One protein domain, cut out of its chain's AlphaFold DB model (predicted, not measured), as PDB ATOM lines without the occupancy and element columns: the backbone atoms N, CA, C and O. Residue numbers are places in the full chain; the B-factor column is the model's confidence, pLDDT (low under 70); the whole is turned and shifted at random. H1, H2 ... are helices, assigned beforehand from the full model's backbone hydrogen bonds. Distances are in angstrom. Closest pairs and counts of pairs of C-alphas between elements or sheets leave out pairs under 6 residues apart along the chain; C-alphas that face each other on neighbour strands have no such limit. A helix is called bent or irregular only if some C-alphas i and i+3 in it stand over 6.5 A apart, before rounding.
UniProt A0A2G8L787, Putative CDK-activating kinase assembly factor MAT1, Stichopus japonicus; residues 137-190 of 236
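This is residues 137 to 190 of the 236 residues of the protein "Putative CDK-activating kinase assembly factor MAT1" of Stichopus japonicus (UniProt A0A2G8L787). One long helix, H1, not bent, makes the length of a rod, and after residue 175 the backbone folds back through a tight link into a short helix, H2, which packs beside residues 169 to 173 of H1 as a lopsided helical hairpin. Residues 137 to 164 of H1 stick out free. The printed part has 54 residues with two named helices, H1 then H2, and no named strand; its class is all helix. It is extended, with a radius of gyration of the C-alphas of 19.0 A and spans of 62 by 17 by 8 A.

H1, residues 137 to 175, and H2, residues 180 to 190, form a helical hairpin over a tight link of 4 residues. They touch, H1 with residues 169 to 173 alone; the closest C-alphas, those of Leu 173 and Ala 180, are 6.8 A apart. They run opposite ways at a shallow tilt of 30 degrees. In H1 and H2 every O i to N i+4 pair is within hydrogen-bond range.

H1 begins at C-alpha 137 (-26.888, -49.696, -1.235) and is 57.1 A long from first to last C-alpha. H2 measures 15.6 A and ends at C-alpha 190 (-25.876, -11.466, 23.597).

The C-alphas farthest apart, those of Leu 137 and Asp 177, are 62.0 A apart. The printed part has no cut. Residues 189 to 190 have pLDDT under 70.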
ATOM      1  N   LEU A 137     -27.450 -50.877  -0.568       90.00
ATOM      2  CA  LEU A 137     -26.888 -49.696  -1.235       90.00
ATOM      3  C   LEU A 137     -27.922 -48.582  -1.444       90.00
ATOM      4  O   LEU A 137     -27.580 -47.400  -1.499       90.00
ATOM      5  N   ARG A 138     -29.194 -48.951  -1.618       87.06
ATOM      6  CA  ARG A 138     -30.287 -47.988  -1.745       87.06
ATOM      7  C   ARG A 138     -30.609 -47.332  -0.407       87.06
ATOM      8  O   ARG A 138     -30.854 -46.133  -0.386       87.06
ATOM      9  N   GLU A 139     -30.616 -48.108   0.668       91.25
ATOM     10  CA  GLU A 139     -30.835 -47.610   2.026       91.25
ATOM     11  C   GLU A 139     -29.713 -46.655   2.449       91.25
ATOM     12  O   GLU A 139     -29.998 -45.515   2.800       91.25
ATOM     13  N   GLU A 140     -28.450 -47.041   2.252       89.25
ATOM     14  CA  GLU A 140     -27.284 -46.190   2.535       89.25
ATOM     15  C   GLU A 140     -27.342 -44.858   1.769       89.25
ATOM     16  O   GLU A 140     -27.106 -43.788   2.333       89.25
ATOM     17  N   ARG A 141     -27.736 -44.898   0.488       90.00
ATOM     18  CA  ARG A 141     -27.915 -43.681  -0.316       90.00
ATOM     19  C   ARG A 141     -29.007 -42.774   0.244       90.00
ATOM     20  O   ARG A 141     -28.813 -41.561   0.276       90.00
ATOM     21  N   ASN A 142     -30.139 -43.341   0.655       92.06
ATOM     22  CA  ASN A 142     -31.237 -42.565   1.225       92.06
ATOM     23  C   ASN A 142     -30.806 -41.905   2.542       92.06
ATOM     24  O   ASN A 142     -31.048 -40.716   2.728       92.06
ATOM     25  N   GLU A 143     -30.104 -42.630   3.416       89.94
ATOM     26  CA  GLU A 143     -29.582 -42.083   4.675       89.94
ATOM     27  C   GLU A 143     -28.566 -40.951   4.445       89.94
ATOM     28  O   GLU A 143     -28.558 -39.946   5.159       89.94
ATOM     29  N   ASP A 144     -27.692 -41.096   3.444       86.88
ATOM     30  CA  ASP A 144     -26.758 -40.043   3.039       86.88
ATOM     31  C   ASP A 144     -27.484 -38.799   2.510       86.88
ATOM     32  O   ASP A 144     -27.091 -37.669   2.826       86.88
ATOM     33  N   GLU A 145     -28.526 -38.986   1.697       90.69
ATOM     34  CA  GLU A 145     -29.360 -37.899   1.184       90.69
ATOM     35  C   GLU A 145     -30.091 -37.180   2.325       90.69
ATOM     36  O   GLU A 145     -30.013 -35.952   2.413       90.69
ATOM     37  N   GLU A 146     -30.706 -37.918   3.250       90.12
ATOM     38  CA  GLU A 146     -31.374 -37.361   4.431       90.12
ATOM     39  C   GLU A 146     -30.400 -36.540   5.279       90.12
ATOM     40  O   GLU A 146     -30.635 -35.347   5.498       90.12
ATOM     41  N   ARG A 147     -29.234 -37.102   5.631       87.00
ATOM     42  CA  ARG A 147     -28.188 -36.374   6.373       87.00
ATOM     43  C   ARG A 147     -27.769 -35.079   5.680       87.00
ATOM     44  O   ARG A 147     -27.585 -34.055   6.340       87.00
ATOM     45  N   ARG A 148     -27.621 -35.082   4.350       86.38
ATOM     46  CA  ARG A 148     -27.293 -33.862   3.589       86.38
ATOM     47  C   ARG A 148     -28.411 -32.828   3.671       86.38
ATOM     48  O   ARG A 148     -28.123 -31.647   3.856       86.38
ATOM     49  N   THR A 149     -29.670 -33.246   3.549       89.38
ATOM     50  CA  THR A 149     -30.810 -32.322   3.639       89.38
ATOM     51  C   THR A 149     -30.954 -31.705   5.029       89.38
ATOM     52  O   THR A 149     -31.202 -30.503   5.134       89.38
ATOM     53  N   GLU A 150     -30.725 -32.480   6.092       88.75
ATOM     54  CA  GLU A 150     -30.745 -31.990   7.473       88.75
ATOM     55  C   GLU A 150     -29.661 -30.938   7.716       88.75
ATOM     56  O   GLU A 150     -29.938 -29.886   8.299       88.75
ATOM     57  N   LEU A 151     -28.445 -31.175   7.215       84.00
ATOM     58  CA  LEU A 151     -27.349 -30.210   7.302       84.00
ATOM     59  C   LEU A 151     -27.688 -28.898   6.586       84.00
ATOM     60  O   LEU A 151     -27.540 -27.830   7.182       84.00
ATOM     61  N   LEU A 152     -28.209 -28.968   5.358       89.88
ATOM     62  CA  LEU A 152     -28.627 -27.782   4.601       89.88
ATOM     63  C   LEU A 152     -29.748 -27.011   5.311       89.88
ATOM     64  O   LEU A 152     -29.769 -25.779   5.324       89.88
ATOM     65  N   PHE A 153     -30.688 -27.726   5.930       90.75
ATOM     66  CA  PHE A 153     -31.771 -27.113   6.689       90.75
ATOM     67  C   PHE A 153     -31.268 -26.398   7.950       90.75
ATOM     68  O   PHE A 153     -31.705 -25.280   8.242       90.75
ATOM     69  N   LEU A 154     -30.339 -27.014   8.683       87.06
ATOM     70  CA  LEU A 154     -29.700 -26.407   9.851       87.06
ATOM     71  C   LEU A 154     -28.869 -25.180   9.465       87.06
ATOM     72  O   LEU A 154     -28.970 -24.150  10.128       87.06
ATOM     73  N   GLU A 155     -28.107 -25.256   8.376       85.00
ATOM     74  CA  GLU A 155     -27.318 -24.135   7.860       85.00
ATOM     75  C   GLU A 155     -28.209 -22.936   7.515       85.00
ATOM     76  O   GLU A 155     -27.972 -21.828   8.000       85.00
ATOM     77  N   LYS A 156     -29.312 -23.172   6.793       88.69
ATOM     78  CA  LYS A 156     -30.287 -22.125   6.460       88.69
ATOM     79  C   LYS A 156     -30.954 -21.524   7.699       88.69
ATOM     80  O   LYS A 156     -31.199 -20.320   7.754       88.69
ATOM     81  N   LYS A 157     -31.251 -22.340   8.717       85.31
ATOM     82  CA  LYS A 157     -31.773 -21.844  10.002       85.31
ATOM     83  C   LYS A 157     -30.773 -20.929  10.700       85.31
ATOM     84  O   LYS A 157     -31.164 -19.856  11.150       85.31
ATOM     85  N   ILE A 158     -29.504 -21.332  10.758       85.19
ATOM     86  CA  ILE A 158     -28.429 -20.535  11.359       85.19
ATOM     87  C   ILE A 158     -28.253 -19.218  10.599       85.19
ATOM     88  O   ILE A 158     -28.098 -18.168  11.218       85.19
ATOM     89  N   GLU A 159     -28.292 -19.249   9.268       85.75
ATOM     90  CA  GLU A 159     -28.211 -18.042   8.445       85.75
ATOM     91  C   GLU A 159     -29.376 -17.083   8.724       85.75
ATOM     92  O   GLU A 159     -29.149 -15.906   9.000       85.75
ATOM     93  N   ASN A 160     -30.611 -17.588   8.770       88.06
ATOM     94  CA  ASN A 160     -31.794 -16.780   9.079       88.06
ATOM     95  C   ASN A 160     -31.784 -16.208  10.507       88.06
ATOM     96  O   ASN A 160     -32.311 -15.123  10.739       88.06
ATOM     97  N   GLU A 161     -31.235 -16.931  11.484       85.31
ATOM     98  CA  GLU A 161     -31.023 -16.417  12.847       85.31
ATOM     99  C   GLU A 161     -29.988 -15.286  12.849       85.31
ATOM    100  O   GLU A 161     -30.233 -14.235  13.432       85.31
ATOM    101  N   LYS A 162     -28.870 -15.443  12.126       85.31
ATOM    102  CA  LYS A 162     -27.861 -14.381  11.980       85.31
ATOM    103  C   LYS A 162     -28.433 -13.133  11.310       85.31
ATOM    104  O   LYS A 162     -28.070 -12.030  11.704       85.31
ATOM    105  N   ILE A 163     -29.285 -13.293  10.296       87.69
ATOM    106  CA  ILE A 163     -29.959 -12.167   9.633       87.69
ATOM    107  C   ILE A 163     -30.892 -11.465  10.623       87.69
ATOM    108  O   ILE A 163     -30.750 -10.262  10.813       87.69
ATOM    109  N   ARG A 164     -31.747 -12.210  11.334       88.88
ATOM    110  CA  ARG A 164     -32.656 -11.640  12.345       88.88
ATOM    111  C   ARG A 164     -31.920 -10.919  13.474       88.88
ATOM    112  O   ARG A 164     -32.333  -9.836  13.867       88.88
ATOM    113  N   ASN A 165     -30.807 -11.471  13.957       84.62
ATOM    114  CA  ASN A 165     -29.989 -10.816  14.980       84.62
ATOM    115  C   ASN A 165     -29.375  -9.505  14.463       84.62
ATOM    116  O   ASN A 165     -29.331  -8.522  15.196       84.62
ATOM    117  N   LYS A 166     -28.930  -9.466  13.198       85.25
ATOM    118  CA  LYS A 166     -28.435  -8.229  12.572       85.25
ATOM    119  C   LYS A 166     -29.541  -7.187  12.420       85.25
ATOM    120  O   LYS A 166     -29.290  -6.020  12.684       85.25
ATOM    121  N   GLU A 167     -30.733  -7.599  11.997       87.81
ATOM    122  CA  GLU A 167     -31.895  -6.710  11.865       87.81
ATOM    123  C   GLU A 167     -32.304  -6.129  13.225       87.81
ATOM    124  O   GLU A 167     -32.436  -4.916  13.343       87.81
ATOM    125  N   SER A 168     -32.375  -6.956  14.273       87.12
ATOM    126  CA  SER A 168     -32.679  -6.498  15.637       87.12
ATOM    127  C   SER A 168     -31.664  -5.478  16.162       87.12
ATOM    128  O   SER A 168     -32.059  -4.487  16.771       87.12
ATOM    129  N   LEU A 169     -30.366  -5.690  15.911       86.62
ATOM    130  CA  LEU A 169     -29.321  -4.730  16.281       86.62
ATOM    131  C   LEU A 169     -29.496  -3.393  15.546       86.62
ATOM    132  O   LEU A 169     -29.325  -2.330  16.141       86.62
ATOM    133  N   LEU A 170     -29.821  -3.433  14.250       86.44
ATOM    134  CA  LEU A 170     -30.066  -2.223  13.465       86.44
ATOM    135  C   LEU A 170     -31.294  -1.464  13.977       86.44
ATOM    136  O   LEU A 170     -31.234  -0.243  14.107       86.44
ATOM    137  N   ASP A 171     -32.374  -2.170  14.309       88.75
ATOM    138  CA  ASP A 171     -33.590  -1.568  14.857       88.75
ATOM    139  C   ASP A 171     -33.339  -0.915  16.228       88.75
ATOM    140  O   ASP A 171     -33.804   0.198  16.475       88.75
ATOM    141  N   GLU A 172     -32.549  -1.547  17.101       85.38
ATOM    142  CA  GLU A 172     -32.173  -0.995  18.411       85.38
ATOM    143  C   GLU A 172     -31.285   0.257  18.285       85.38
ATOM    144  O   GLU A 172     -31.498   1.244  18.997       85.38
ATOM    145  N   LEU A 173     -30.346   0.263  17.330       85.50
ATOM    146  CA  LEU A 173     -29.524   1.435  16.999       85.50
ATOM    147  C   LEU A 173     -30.341   2.589  16.400       85.50
ATOM    148  O   LEU A 173     -29.968   3.745  16.567       85.50
ATOM    149  N   MET A 174     -31.431   2.295  15.685       84.81
ATOM    150  CA  MET A 174     -32.314   3.322  15.123       84.81
ATOM    151  C   MET A 174     -33.307   3.886  16.146       84.81
ATOM    152  O   MET A 174     -33.717   5.037  16.011       84.81
ATOM    153  N   ALA A 175     -33.734   3.084  17.126       84.94
ATOM    154  CA  ALA A 175     -34.790   3.451  18.069       84.94
ATOM    155  C   ALA A 175     -34.284   4.081  19.379       84.94
ATOM    156  O   ALA A 175     -35.064   4.747  20.063       84.94
ATOM    157  N   SER A 176     -33.023   3.851  19.758       78.31
ATOM    158  CA  SER A 176     -32.455   4.336  21.021       78.31
ATOM    159  C   SER A 176     -31.549   5.560  20.831       78.31
ATOM    160  O   SER A 176     -30.758   5.626  19.899       78.31
ATOM    161  N   ASP A 177     -31.626   6.516  21.762       79.88
ATOM    162  CA  ASP A 177     -30.746   7.702  21.816       79.88
ATOM    163  C   ASP A 177     -29.442   7.439  22.608       79.88
ATOM    164  O   ASP A 177     -28.723   8.368  22.992       79.88
ATOM    165  N   ALA A 178     -29.148   6.173  22.920       80.25
ATOM    166  CA  ALA A 178     -27.951   5.768  23.651       80.25
ATOM    167  C   ALA A 178     -26.692   5.867  22.761       80.25
ATOM    168  O   ALA A 178     -26.786   5.751  21.536       80.25
ATOM    169  N   PRO A 179     -25.490   6.069  23.338       83.75
ATOM    170  CA  PRO A 179     -24.259   6.057  22.554       83.75
ATOM    171  C   PRO A 179     -24.075   4.690  21.879       83.75
ATOM    172  O   PRO A 179     -24.159   3.648  22.527       83.75
ATOM    173  N   ALA A 180     -23.785   4.699  20.575       81.94
ATOM    174  CA  ALA A 180     -23.694   3.492  19.747       81.94
ATOM    175  C   ALA A 180     -22.742   2.417  20.311       81.94
ATOM    176  O   ALA A 180     -23.001   1.224  20.163       81.94
ATOM    177  N   ASP A 181     -21.675   2.829  21.003       84.75
ATOM    178  CA  ASP A 181     -20.703   1.921  21.623       84.75
ATOM    179  C   ASP A 181     -21.320   1.041  22.728       84.75
ATOM    180  O   ASP A 181     -20.912  -0.107  22.904       84.75
ATOM    181  N   GLU A 182     -22.327   1.541  23.449       83.25
ATOM    182  CA  GLU A 182     -22.992   0.810  24.536       83.25
ATOM    183  C   GLU A 182     -23.992  -0.226  23.993       83.25
ATOM    184  O   GLU A 182     -24.039  -1.359  24.476       83.25
ATOM    185  N   VAL A 183     -24.710   0.119  22.916       79.56
ATOM    186  CA  VAL A 183     -25.645  -0.778  22.208       79.56
ATOM    187  C   VAL A 183     -24.897  -1.912  21.496       79.56
ATOM    188  O   VAL A 183     -25.315  -3.067  21.501       79.56
ATOM    189  N   ILE A 184     -23.728  -1.623  20.921       84.25
ATOM    190  CA  ILE A 184     -22.882  -2.655  20.310       84.25
ATOM    191  C   ILE A 184     -22.308  -3.592  21.386       84.25
ATOM    192  O   ILE A 184     -22.246  -4.805  21.175       84.25
ATOM    193  N   ALA A 185     -21.915  -3.062  22.549       82.62
ATOM    194  CA  ALA A 185     -21.388  -3.865  23.651       82.62
ATOM    195  C   ALA A 185     -22.445  -4.805  24.264       82.62
ATOM    196  O   ALA A 185     -22.127  -5.958  24.574       82.62
ATOM    197  N   SER A 186     -23.702  -4.360  24.392       78.50
ATOM    198  CA  SER A 186     -24.802  -5.211  24.870       78.50
ATOM    199  C   SER A 186     -25.080  -6.358  23.891       78.50
ATOM    200  O   SER A 186     -25.165  -7.519  24.302       78.50
ATOM    201  N   HIS A 187     -25.101  -6.077  22.587       77.94
ATOM    202  CA  HIS A 187     -25.375  -7.081  21.562       77.94
ATOM    203  C   HIS A 187     -24.212  -8.069  21.355       77.94
ATOM    204  O   HIS A 187     -24.452  -9.255  21.154       77.94
ATOM    205  N   GLN A 188     -22.953  -7.634  21.512       75.38
ATOM    206  CA  GLN A 188     -21.779  -8.525  21.524       75.38
ATOM    207  C   GLN A 188     -21.779  -9.505  22.708       75.38
ATOM    208  O   GLN A 188     -21.237 -10.605  22.601       75.38
ATOM    209  N   SER A 189     -22.385  -9.127  23.839       63.22
ATOM    210  CA  SER A 189     -22.564 -10.029  24.985       63.22
ATOM    211  C   SER A 189     -23.716 -11.028  24.788       63.22
ATOM    212  O   SER A 189     -23.656 -12.140  25.315       63.22
ATOM    213  N   ASN A 190     -24.715 -10.654  23.975       62.66
ATOM    214  CA  ASN A 190     -25.876 -11.466  23.597       62.66
ATOM    215  C   ASN A 190     -25.677 -12.296  22.323       62.66
ATOM    216  O   ASN A 190     -26.526 -13.139  22.031       62.66
TER     217      ASN A 190